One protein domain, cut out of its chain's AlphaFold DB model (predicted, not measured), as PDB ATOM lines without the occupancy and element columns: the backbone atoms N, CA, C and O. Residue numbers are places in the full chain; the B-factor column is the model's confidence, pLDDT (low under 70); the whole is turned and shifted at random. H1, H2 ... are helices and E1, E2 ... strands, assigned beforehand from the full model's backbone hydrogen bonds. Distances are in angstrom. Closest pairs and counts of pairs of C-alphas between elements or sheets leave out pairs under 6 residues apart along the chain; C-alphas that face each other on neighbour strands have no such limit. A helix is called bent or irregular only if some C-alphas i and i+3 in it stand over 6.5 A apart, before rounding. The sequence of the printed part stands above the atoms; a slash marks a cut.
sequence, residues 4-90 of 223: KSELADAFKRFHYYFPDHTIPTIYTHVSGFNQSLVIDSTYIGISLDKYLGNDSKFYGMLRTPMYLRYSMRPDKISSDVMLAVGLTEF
ATOM      1  N   LYS A   4     852.412   3.761 149.524       93.44
ATOM      2  CA  LYS A   4     851.069   3.795 150.122       93.44
ATOM      3  C   LYS A   4     850.895   4.970 151.083       93.44
ATOM      4  O   LYS A   4     849.856   5.613 151.055       93.44
ATOM      5  N   SER A   5     851.900   5.249 151.918       94.31
ATOM      6  CA  SER A   5     851.852   6.385 152.849       94.31
ATOM      7  C   SER A   5     851.930   7.709 152.097       94.31
ATOM      8  O   SER A   5     851.158   8.617 152.382       94.31
ATOM      9  N   GLU A   6     852.818   7.792 151.101       95.88
ATOM     10  CA  GLU A   6     852.955   8.981 150.252       95.88
ATOM     11  C   GLU A   6     851.649   9.296 149.515       95.88
ATOM     12  O   GLU A   6     851.213  10.443 149.507       95.88
ATOM     13  N   LEU A   7     850.992   8.279 148.951       96.75
ATOM     14  CA  LEU A   7     849.697   8.435 148.292       96.75
ATOM     15  C   LEU A   7     848.587   8.793 149.276       96.75
ATOM     16  O   LEU A   7     847.792   9.676 148.980       96.75
ATOM     17  N   ALA A   8     848.537   8.161 150.452       96.19
ATOM     18  CA  ALA A   8     847.547   8.507 151.467       96.19
ATOM     19  C   ALA A   8     847.644   9.989 151.866       96.19
ATOM     20  O   ALA A   8     846.625  10.670 151.959       96.19
ATOM     21  N   ASP A   9     848.856  10.513 152.054       97.12
ATOM     22  CA  ASP A   9     849.053  11.926 152.376       97.12
ATOM     23  C   ASP A   9     848.794  12.847 151.176       97.12
ATOM     24  O   ASP A   9     848.205  13.916 151.349       97.12
ATOM     25  N   ALA A  10     849.155  12.429 149.960       97.94
ATOM     26  CA  ALA A  10     848.838  13.166 148.739       97.94
ATOM     27  C   ALA A  10     847.322  13.292 148.523       97.94
ATOM     28  O   ALA A  10     846.842  14.386 148.242       97.94
ATOM     29  N   PHE A  11     846.546  12.224 148.737       97.44
ATOM     30  CA  PHE A  11     845.088  12.261 148.596       97.44
ATOM     31  C   PHE A  11     844.390  13.058 149.704       97.44
ATOM     32  O   PHE A  11     843.390  13.717 149.427       97.44
ATOM     33  N   LYS A  12     844.935  13.102 150.931       97.19
ATOM     34  CA  LYS A  12     844.459  14.054 151.956       97.19
ATOM     35  C   LYS A  12     844.631  15.502 151.494       97.19
ATOM     36  O   LYS A  12     843.721  16.309 151.657       97.19
ATOM     37  N   ARG A  13     845.790  15.836 150.911       97.94
ATOM     38  CA  ARG A  13     846.056  17.175 150.354       97.94
ATOM     39  C   ARG A  13     845.153  17.465 149.164       97.94
ATOM     40  O   ARG A  13     844.606  18.558 149.087       97.94
ATOM     41  N   PHE A  14     844.966  16.491 148.278       97.75
ATOM     42  CA  PHE A  14     844.054  16.602 147.147       97.75
ATOM     43  C   PHE A  14     842.642  16.952 147.620       97.75
ATOM     44  O   PHE A  14     842.110  17.973 147.207       97.75
ATOM     45  N   HIS A  15     842.096  16.199 148.577       97.00
ATOM     46  CA  HIS A  15     840.776  16.469 149.147       97.00
ATOM     47  C   HIS A  15     840.687  17.831 149.848       97.00
ATOM     48  O   HIS A  15     839.671  18.508 149.750       97.00
ATOM     49  N   TYR A  16     841.758  18.276 150.514       97.06
ATOM     50  CA  TYR A  16     841.806  19.614 151.108       97.06
ATOM     51  C   TYR A  16     841.675  20.732 150.059       97.06
ATOM     52  O   TYR A  16     840.948  21.696 150.280       97.06
ATOM     53  N   TYR A  17     842.375  20.620 148.926       96.81
ATOM     54  CA  TYR A  17     842.322  21.633 147.866       96.81
ATOM     55  C   TYR A  17     841.097  21.499 146.952       96.81
ATOM     56  O   TYR A  17     840.665  22.494 146.370       96.81
ATOM     57  N   PHE A  18     840.563  20.286 146.816       96.25
ATOM     58  CA  PHE A  18     839.523  19.914 145.859       96.25
ATOM     59  C   PHE A  18     838.463  19.022 146.539       96.25
ATOM     60  O   PHE A  18     838.348  17.841 146.209       96.25
ATOM     61  N   PRO A  19     837.695  19.552 147.513       95.62
ATOM     62  CA  PRO A  19     836.790  18.748 148.342       95.62
ATOM     63  C   PRO A  19     835.637  18.104 147.563       95.62
ATOM     64  O   PRO A  19     835.137  17.064 147.985       95.62
ATOM     65  N   ASP A  20     835.257  18.688 146.424       93.12
ATOM     66  CA  ASP A  20     834.163  18.205 145.571       93.12
ATOM     67  C   ASP A  20     834.578  17.044 144.645       93.12
ATOM     68  O   ASP A  20     833.728  16.435 143.994       93.12
ATOM     69  N   HIS A  21     835.874  16.717 144.574       91.50
ATOM     70  CA  HIS A  21     836.380  15.627 143.741       91.50
ATOM     71  C   HIS A  21     836.388  14.294 144.497       91.50
ATOM     72  O   HIS A  21     836.702  14.215 145.688       91.50
ATOM     73  N   THR A  22     836.083  13.211 143.779       89.75
ATOM     74  CA  THR A  22     836.085  11.856 144.345       89.75
ATOM     75  C   THR A  22     837.516  11.334 144.467       89.75
ATOM     76  O   THR A  22     838.312  11.452 143.540       89.75
ATOM     77  N   ILE A  23     837.851  10.727 145.609       92.62
ATOM     78  CA  ILE A  23     839.135  10.038 145.784       92.62
ATOM     79  C   ILE A  23     839.017   8.633 145.173       92.62
ATOM     80  O   ILE A  23     838.197   7.842 145.650       92.62
ATOM     81  N   PRO A  24     839.824   8.283 144.158       93.00
ATOM     82  CA  PRO A  24     839.732   6.985 143.508       93.00
ATOM     83  C   PRO A  24     840.297   5.859 144.383       93.00
ATOM     84  O   PRO A  24     841.251   6.034 145.147       93.00
ATOM     85  N   THR A  25     839.747   4.656 144.220       94.19
ATOM     86  CA  THR A  25     840.269   3.442 144.861       94.19
ATOM     87  C   THR A  25     841.509   2.940 144.126       94.19
ATOM     88  O   THR A  25     841.523   2.834 142.902       94.19
ATOM     89  N   ILE A  26     842.563   2.595 144.866       95.62
ATOM     90  CA  ILE A  26     843.847   2.193 144.282       95.62
ATOM     91  C   ILE A  26     843.978   0.671 144.262       95.62
ATOM     92  O   ILE A  26     843.935   0.017 145.305       95.62
ATOM     93  N   TYR A  27     844.240   0.122 143.080       95.62
ATOM     94  CA  TYR A  27     844.551  -1.282 142.846       95.62
ATOM     95  C   TYR A  27     845.973  -1.428 142.313       95.62
ATOM     96  O   TYR A  27     846.482  -0.569 141.599       95.62
ATOM     97  N   THR A  28     846.621  -2.546 142.620       96.25
ATOM     98  CA  THR A  28     847.925  -2.901 142.048       96.25
ATOM     99  C   THR A  28     847.801  -4.190 141.257       96.25
ATOM    100  O   THR A  28     847.149  -5.125 141.718       96.25
ATOM    101  N   HIS A  29     848.455  -4.267 140.107       95.12
ATOM    102  CA  HIS A  29     848.429  -5.444 139.248       95.12
ATOM    103  C   HIS A  29     849.759  -5.621 138.504       95.12
ATOM    104  O   HIS A  29     850.663  -4.788 138.599       95.12
ATOM    105  N   VAL A  30     849.880  -6.736 137.786       95.56
ATOM    106  CA  VAL A  30     850.965  -7.010 136.838       95.56
ATOM    107  C   VAL A  30     850.342  -7.005 135.450       95.56
ATOM    108  O   VAL A  30     849.436  -7.790 135.181       95.56
ATOM    109  N   SER A  31     850.790  -6.091 134.594       92.81
ATOM    110  CA  SER A  31     850.147  -5.801 133.303       92.81
ATOM    111  C   SER A  31     850.793  -6.501 132.104       92.81
ATOM    112  O   SER A  31     850.272  -6.421 130.994       92.81
ATOM    113  N   GLY A  32     851.950  -7.143 132.295       93.25
ATOM    114  CA  GLY A  32     852.784  -7.619 131.192       93.25
ATOM    115  C   GLY A  32     853.582  -6.489 130.532       93.25
ATOM    116  O   GLY A  32     853.803  -6.509 129.326       93.25
ATOM    117  N   PHE A  33     854.015  -5.500 131.318       91.50
ATOM    118  CA  PHE A  33     854.807  -4.336 130.914       91.50
ATOM    119  C   PHE A  33     854.116  -3.369 129.940       91.50
ATOM    120  O   PHE A  33     854.802  -2.587 129.272       91.50
ATOM    121  N   ASN A  34     852.781  -3.366 129.901       87.94
ATOM    122  CA  ASN A  34     851.991  -2.507 129.022       87.94
ATOM    123  C   ASN A  34     851.972  -1.040 129.522       87.94
ATOM    124  O   ASN A  34     852.987  -0.333 129.451       87.94
ATOM    125  N   GLN A  35     850.844  -0.576 130.066       89.38
ATOM    126  CA  GLN A  35     850.693   0.775 130.616       89.38
ATOM    127  C   GLN A  35     851.128   0.821 132.083       89.38
ATOM    128  O   GLN A  35     850.909  -0.139 132.817       89.38
ATOM    129  N   SER A  36     851.734   1.929 132.522       92.69
ATOM    130  CA  SER A  36     852.121   2.113 133.935       92.69
ATOM    131  C   SER A  36     850.920   2.278 134.855       92.69
ATOM    132  O   SER A  36     850.921   1.741 135.963       92.69
ATOM    133  N   LEU A  37     849.905   3.000 134.383       95.62
ATOM    134  CA  LEU A  37     848.691   3.313 135.119       95.62
ATOM    135  C   LEU A  37     847.476   3.138 134.207       95.62
ATOM    136  O   LEU A  37     847.544   3.432 133.013       95.62
ATOM    137  N   VAL A  38     846.367   2.701 134.792       93.06
ATOM    138  CA  VAL A  38     845.023   2.782 134.212       93.06
ATOM    139  C   VAL A  38     844.190   3.607 135.180       93.06
ATOM    140  O   VAL A  38     844.160   3.282 136.364       93.06
ATOM    141  N   ILE A  39     843.564   4.679 134.707       92.25
ATOM    142  CA  ILE A  39     842.796   5.600 135.546       92.25
ATOM    143  C   ILE A  39     841.390   5.782 134.983       92.25
ATOM    144  O   ILE A  39     841.206   5.871 133.771       92.25
ATOM    145  N   ASP A  40     840.429   5.822 135.894       84.88
ATOM    146  CA  ASP A  40     839.048   6.248 135.696       84.88
ATOM    147  C   ASP A  40     838.655   7.114 136.912       84.88
ATOM    148  O   ASP A  40     839.358   7.155 137.923       84.88
ATOM    149  N   SER A  41     837.505   7.769 136.829       77.56
ATOM    150  CA  SER A  41     836.852   8.588 137.853       77.56
ATOM    151  C   SER A  41     836.795   7.963 139.253       77.56
ATOM    152  O   SER A  41     836.787   8.682 140.249       77.56
ATOM    153  N   THR A  42     836.749   6.631 139.366       87.69
ATOM    154  CA  THR A  42     836.566   5.938 140.655       87.69
ATOM    155  C   THR A  42     837.704   4.996 141.036       87.69
ATOM    156  O   THR A  42     837.755   4.544 142.185       87.69
ATOM    157  N   TYR A  43     838.641   4.701 140.129       93.25
ATOM    158  CA  TYR A  43     839.733   3.772 140.410       93.25
ATOM    159  C   TYR A  43     841.027   4.078 139.649       93.25
ATOM    160  O   TYR A  43     841.029   4.594 138.534       93.25
ATOM    161  N   ILE A  44     842.149   3.687 140.257       96.62
ATOM    162  CA  ILE A  44     843.489   3.733 139.666       96.62
ATOM    163  C   ILE A  44     844.125   2.350 139.782       96.62
ATOM    164  O   ILE A  44     844.340   1.845 140.880       96.62
ATOM    165  N   GLY A  45     844.469   1.745 138.649       96.69
ATOM    166  CA  GLY A  45     845.271   0.530 138.565       96.69
ATOM    167  C   GLY A  45     846.748   0.855 138.353       96.69
ATOM    168  O   GLY A  45     847.108   1.452 137.344       96.69
ATOM    169  N   ILE A  46     847.613   0.416 139.268       97.62
ATOM    170  CA  ILE A  46     849.070   0.586 139.209       97.62
ATOM    171  C   ILE A  46     849.725  -0.715 138.741       97.62
ATOM    172  O   ILE A  46     849.605  -1.747 139.404       97.62
ATOM    173  N   SER A  47     850.451  -0.660 137.628       97.06
ATOM    174  CA  SER A  47     851.195  -1.794 137.071       97.06
ATOM    175  C   SER A  47     852.572  -1.902 137.726       97.06
ATOM    176  O   SER A  47     853.512  -1.208 137.337       97.06
ATOM    177  N   LEU A  48     852.730  -2.755 138.740       96.62
ATOM    178  CA  LEU A  48     853.977  -2.834 139.523       96.62
ATOM    179  C   LEU A  48     855.185  -3.287 138.690       96.62
ATOM    180  O   LEU A  48     856.323  -2.914 138.972       96.62
ATOM    181  N   ASP A  49     854.942  -4.030 137.614       95.81
ATOM    182  CA  ASP A  49     855.947  -4.441 136.639       95.81
ATOM    183  C   ASP A  49     856.526  -3.270 135.819       95.81
ATOM    184  O   ASP A  49     857.587  -3.401 135.202       95.81
ATOM    185  N   LYS A  50     855.921  -2.079 135.886       96.56
ATOM    186  CA  LYS A  50     856.451  -0.830 135.309       96.56
ATOM    187  C   LYS A  50     857.323  -0.025 136.280       96.56
ATOM    188  O   LYS A  50     857.883   0.988 135.870       96.56
ATOM    189  N   TYR A  51     857.501  -0.507 137.512       96.94
ATOM    190  CA  TYR A  51     858.242   0.170 138.579       96.94
ATOM    191  C   TYR A  51     859.272  -0.742 139.272       96.94
ATOM    192  O   TYR A  51     859.494  -0.641 140.474       96.94
ATOM    193  N   LEU A  52     859.926  -1.635 138.526       96.56
ATOM    194  CA  LEU A  52     860.898  -2.610 139.048       96.56
ATOM    195  C   LEU A  52     862.292  -2.021 139.328       96.56
ATOM    196  O   LEU A  52     863.168  -2.736 139.808       96.56
ATOM    197  N   GLY A  53     862.509  -0.743 139.014       95.50
ATOM    198  CA  GLY A  53     863.819  -0.098 139.048       95.50
ATOM    199  C   GLY A  53     864.425   0.021 137.650       95.50
ATOM    200  O   GLY A  53     864.301  -0.881 136.820       95.50
ATOM    201  N   ASN A  54     865.104   1.139 137.395       93.38
ATOM    202  CA  ASN A  54     865.706   1.487 136.101       93.38
ATOM    203  C   ASN A  54     866.642   0.394 135.538       93.38
ATOM    204  O   ASN A  54     866.693   0.207 134.320       93.38
ATOM    205  N   ASP A  55     867.315  -0.347 136.420       94.81
ATOM    206  CA  ASP A  55     868.300  -1.385 136.100       94.81
ATOM    207  C   ASP A  55     867.700  -2.803 136.033       94.81
ATOM    208  O   ASP A  55     868.422  -3.796 135.931       94.81
ATOM    209  N   SER A  56     866.369  -2.934 136.064       96.31
ATOM    210  CA  SER A  56     865.703  -4.233 135.951       96.31
ATOM    211  C   SER A  56     866.085  -4.962 134.657       96.31
ATOM    212  O   SER A  56     865.929  -4.445 133.544       96.31
ATOM    213  N   LYS A  57     866.510  -6.226 134.793       96.56
ATOM    214  CA  LYS A  57     866.875  -7.099 133.662       96.56
ATOM    215  C   LYS A  57     865.755  -7.241 132.626       96.56
ATOM    216  O   LYS A  57     866.038  -7.365 131.436       96.56
ATOM    217  N   PHE A  58     864.493  -7.180 133.061       96.19
ATOM    218  CA  PHE A  58     863.334  -7.305 132.177       96.19
ATOM    219  C   PHE A  58     863.236  -6.127 131.203       96.19
ATOM    220  O   PHE A  58     862.996  -6.336 130.017       96.19
ATOM    221  N   TYR A  59     863.529  -4.903 131.653       95.19
ATOM    222  CA  TYR A  59     863.566  -3.727 130.774       95.19
ATOM    223  C   TYR A  59     864.687  -3.839 129.735       95.19
ATOM    224  O   TYR A  59     864.522  -3.409 128.593       95.19
ATOM    225  N   GLY A  60     865.805  -4.476 130.106       93.38
ATOM    226  CA  GLY A  60     866.871  -4.881 129.190       93.38
ATOM    227  C   GLY A  60     866.382  -5.818 128.086       93.38
ATOM    228  O   GLY A  60     866.544  -5.509 126.907       93.38
ATOM    229  N   MET A  61     865.739  -6.925 128.469       95.81
ATOM    230  CA  MET A  61     865.206  -7.936 127.542       95.81
ATOM    231  C   MET A  61     864.147  -7.362 126.591       95.81
ATOM    232  O   MET A  61     864.151  -7.677 125.405       95.81
ATOM    233  N   LEU A  62     863.298  -6.461 127.090       95.00
ATOM    234  CA  LEU A  62     862.269  -5.763 126.311       95.00
ATOM    235  C   LEU A  62     862.818  -4.615 125.451       95.00
ATOM    236  O   LEU A  62     862.051  -3.944 124.764       95.00
ATOM    237  N   ARG A  63     864.133  -4.352 125.497       94.75
ATOM    238  CA  ARG A  63     864.789  -3.234 124.799       94.75
ATOM    239  C   ARG A  63     864.145  -1.875 125.104       94.75
ATOM    240  O   ARG A  63     864.146  -0.980 124.262       94.75
ATOM    241  N   THR A  64     863.626  -1.691 126.319       94.12
ATOM    242  CA  THR A  64     863.015  -0.424 126.733       94.12
ATOM    243  C   THR A  64     864.057   0.700 126.646       94.12
ATOM    244  O   THR A  64     865.154   0.527 127.180       94.12
ATOM    245  N   PRO A  65     863.776   1.843 126.004       92.44
ATOM    246  CA  PRO A  65     864.722   2.953 125.923       92.44
ATOM    247  C   PRO A  65     865.205   3.449 127.294       92.44
ATOM    248  O   PRO A  65     864.408   3.611 128.215       92.44
ATOM    249  N   MET A  66     866.503   3.743 127.424       88.25
ATOM    250  CA  MET A  66     867.114   4.152 128.702       88.25
ATOM    251  C   MET A  66     866.478   5.403 129.319       88.25
ATOM    252  O   MET A  66     866.326   5.464 130.536       88.25
ATOM    253  N   TYR A  67     866.077   6.378 128.497       88.12
ATOM    254  CA  TYR A  67     865.456   7.610 128.995       88.12
ATOM    255  C   TYR A  67     864.110   7.345 129.692       88.12
ATOM    256  O   TYR A  67     863.817   7.988 130.694       88.12
ATOM    257  N   LEU A  68     863.347   6.339 129.242       91.44
ATOM    258  CA  LEU A  68     862.094   5.925 129.885       91.44
ATOM    259  C   LEU A  68     862.352   5.180 131.197       91.44
ATOM    260  O   LEU A  68     861.637   5.380 132.176       91.44
ATOM    261  N   ARG A  69     863.401   4.346 131.241       92.62
ATOM    262  CA  ARG A  69     863.727   3.530 132.423       92.62
ATOM    263  C   ARG A  69     864.008   4.362 133.666       92.62
ATOM    264  O   ARG A  69     863.772   3.874 134.766       92.62
ATOM    265  N   TYR A  70     864.472   5.606 133.517       91.00
ATOM    266  CA  TYR A  70     864.693   6.485 134.667       91.00
ATOM    267  C   TYR A  70     863.413   6.676 135.488       91.00
ATOM    268  O   TYR A  70     863.492   6.686 136.712       91.00
ATOM    269  N   SER A  71     862.248   6.745 134.840       92.94
ATOM    270  CA  SER A  71     860.952   6.876 135.515       92.94
ATOM    271  C   SER A  71     860.325   5.533 135.923       92.94
ATOM    272  O   SER A  71     859.299   5.516 136.592       92.94
ATOM    273  N   MET A  72     860.937   4.397 135.575       95.44
ATOM    274  CA  MET A  72     860.426   3.051 135.878       95.44
ATOM    275  C   MET A  72     860.955   2.528 137.219       95.44
ATOM    276  O   MET A  72     861.539   1.446 137.309       95.44
ATOM    277  N   ARG A  73     860.794   3.324 138.275       95.00
ATOM    278  CA  ARG A  73     861.337   3.055 139.612       95.00
ATOM    279  C   ARG A  73     860.258   3.141 140.695       95.00
ATOM    280  O   ARG A  73     859.341   3.943 140.547       95.00
ATOM    281  N   PRO A  74     860.369   2.397 141.810       96.00
ATOM    282  CA  PRO A  74     859.337   2.400 142.852       96.00
ATOM    283  C   PRO A  74     859.005   3.786 143.428       96.00
ATOM    284  O   PRO A  74     857.856   4.048 143.766       96.00
ATOM    285  N   ASP A  75     859.991   4.681 143.516       95.50
ATOM    286  CA  ASP A  75     859.843   6.054 144.017       95.50
ATOM    287  C   ASP A  75     858.985   6.947 143.105       95.50
ATOM    288  O   ASP A  75     858.475   7.971 143.547       95.50
ATOM    289  N   LYS A  76     858.772   6.564 141.841       96.88
ATOM    290  CA  LYS A  76     857.966   7.327 140.876       96.88
ATOM    291  C   LYS A  76     856.467   7.102 141.002       96.88
ATOM    292  O   LYS A  76     855.726   7.933 140.484       96.88
ATOM    293  N   ILE A  77     856.037   6.032 141.676       97.69
ATOM    294  CA  ILE A  77     854.629   5.617 141.745       97.69
ATOM    295  C   ILE A  77     853.741   6.761 142.243       97.69
ATOM    296  O   ILE A  77     852.758   7.095 141.589       97.69
ATOM    297  N   SER A  78     854.094   7.390 143.368       97.31
ATOM    298  CA  SER A  78     853.291   8.466 143.960       97.31
ATOM    299  C   SER A  78     853.181   9.679 143.032       97.31
ATOM    300  O   SER A  78     852.087  10.191 142.800       97.31
ATOM    301  N   SER A  79     854.298  10.084 142.424       97.38
ATOM    302  CA  SER A  79     854.341  11.166 141.435       97.38
ATOM    303  C   SER A  79     853.542  10.867 140.166       97.38
ATOM    304  O   SER A  79     852.847  11.760 139.689       97.38
ATOM    305  N   ASP A  80     853.635   9.659 139.611       97.69
ATOM    306  CA  ASP A  80     852.925   9.307 138.378       97.69
ATOM    307  C   ASP A  80     851.420   9.201 138.617       97.69
ATOM    308  O   ASP A  80     850.637   9.677 137.797       97.69
ATOM    309  N   VAL A  81     851.011   8.630 139.755       97.81
ATOM    310  CA  VAL A  81     849.600   8.545 140.153       97.81
ATOM    311  C   VAL A  81     849.007   9.940 140.297       97.81
ATOM    312  O   VAL A  81     847.975  10.218 139.695       97.81
ATOM    313  N   MET A  82     849.669  10.845 141.026       97.94
ATOM    314  CA  MET A  82     849.153  12.207 141.168       97.94
ATOM    315  C   MET A  82     849.173  12.971 139.843       97.94
ATOM    316  O   MET A  82     848.252  13.735 139.579       97.94
ATOM    317  N   LEU A  83     850.155  12.739 138.967       97.56
ATOM    318  CA  LEU A  83     850.149  13.345 137.635       97.56
ATOM    319  C   LEU A  83     848.955  12.851 136.807       97.56
ATOM    320  O   LEU A  83     848.304  13.660 136.151       97.56
ATOM    321  N   ALA A  84     848.647  11.553 136.859       96.69
ATOM    322  CA  ALA A  84     847.484  10.978 136.187       96.69
ATOM    323  C   ALA A  84     846.167  11.553 136.731       96.69
ATOM    324  O   ALA A  84     845.300  11.910 135.935       96.69
ATOM    325  N   VAL A  85     846.041  11.716 138.054       96.69
ATOM    326  CA  VAL A  85     844.900  12.409 138.680       96.69
ATOM    327  C   VAL A  85     844.790  13.833 138.140       96.69
ATOM    328  O   VAL A  85     843.749  14.203 137.617       96.69
ATOM    329  N   GLY A  86     845.873  14.615 138.170       96.12
ATOM    330  CA  GLY A  86     845.856  15.992 137.669       96.12
ATOM    331  C   GLY A  86     845.464  16.098 136.190       96.12
ATOM    332  O   GLY A  86     844.701  16.981 135.825       96.12
ATOM    333  N   LEU A  87     845.945  15.181 135.344       95.19
ATOM    334  CA  LEU A  87     845.581  15.119 133.923       95.19
ATOM    335  C   LEU A  87     844.114  14.734 133.688       95.19
ATOM    336  O   LEU A  87     843.542  15.147 132.683       95.19
ATOM    337  N   THR A  88     843.536  13.922 134.576       94.31
ATOM    338  CA  THR A  88     842.152  13.434 134.466       94.31
ATOM    339  C   THR A  88     841.161  14.479 134.966       94.31
ATOM    340  O   THR A  88     840.175  14.758 134.295       94.31
ATOM    341  N   GLU A  89     841.451  15.095 136.112       93.44
ATOM    342  CA  GLU A  89     840.566  16.069 136.761       93.44
ATOM    343  C   GLU A  89     840.659  17.470 136.145       93.44
ATOM    344  O   GLU A  89     839.712  18.251 136.222       93.44
ATOM    345  N   PHE A  90     841.794  17.800 135.520       94.38
ATOM    346  CA  PHE A  90     842.023  19.093 134.876       94.38
ATOM    347  C   PHE A  90     842.452  18.886 133.420       94.38
ATOM    348  O   PHE A  90     843.611  19.142 133.091       94.38
TER     349      PHE A  90
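This is residues 4 to 90 of the 223 residues of an uncharacterized protein of Bacteroidetes bacterium HGW-Bacteroidetes-4 (UniProt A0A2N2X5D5). A small three-stranded sheet has the long helix H4 slantwise over one face and no named helix on the other, while a second long helix, H1, runs beside H4 without being on the sheet. Beyond one end of the sheet, the short helices H2 and H3 and the loops round them make a small head at one end of the longest axis. The printed part has 87 residues, with four named helices and three named strands in the order H1 E1 E2 E3 H2 H3 H4. The sheet is mixed, in the order E1 E3 E2, and the class is mixed, helices and strands. The whole is compact, with a radius of gyration of the C-alphas of 13.9 A and spans of 44 by 22 by 18 A.

In the sheet, E3 is residues 43 to 47, 13.2 A long, E1 is residues 25 to 29, 13.3 A long, and E2 is residues 37 to 39. H4, residues 74 to 89, is 24.0 A long and ends with C-alpha 89 at (840.566, 16.069, 136.761). H4 is irregular, but only just: C-alphas 75 and 78 are 7.0 A apart. H1, residues 4 to 17, is 20.0 A long and begins with C-alpha 4 at (851.069, 3.795, 150.122). H2 is residues 57 to 61, with C-alpha 57 at (866.875, -7.099, 133.662), and H3 is residues 66 to 69.

E3 is the inner strand. E1 is its parallel neighbour, at 23 degrees, with N 27 and O 44 at 2.8 A and N 29 and O 46 at 2.9 A, within hydrogen-bond range. E2 and E3 form an antiparallel hairpin, at 170 degrees, with N 45 and O 38 at 2.8 A. H4 is on the sheet at a height of 9.4 A, over E3 and E2, and on the local plane it runs slantwise to E3 at 35 degrees; this gives two layers, a helix on one face of a sheet. The closest C-alphas of E2 and H4 are those of Ile 39 and Ala 84, 7.2 A apart. H1 and H4 only just touch, with 3 pairs of C-alphas within 8 A, made by residues 6 to 10 of H1 and 78 to 82 of H4; the closest are those of Leu 7 and Ser 78, 5.6 A apart. They run the same way at a shallow tilt of 26 degrees. H2 and H3 are close but not clearly touching, with the C-alphas of Tyr 59 and Arg 69, the closest, 7.4 A apart. H2 is apart from H4. In H1 and H2 every O i to N i+4 pair is within hydrogen-bond range, in H4 10 of 12; H3 is too short for such a pair.

The two C-alphas farthest apart, those of Asp 20 and Met 61, are 44.4 A from each other. The printed part has no cut and no long link. The mean pLDDT of the printed part is 94.6, and no printed residue is under 70.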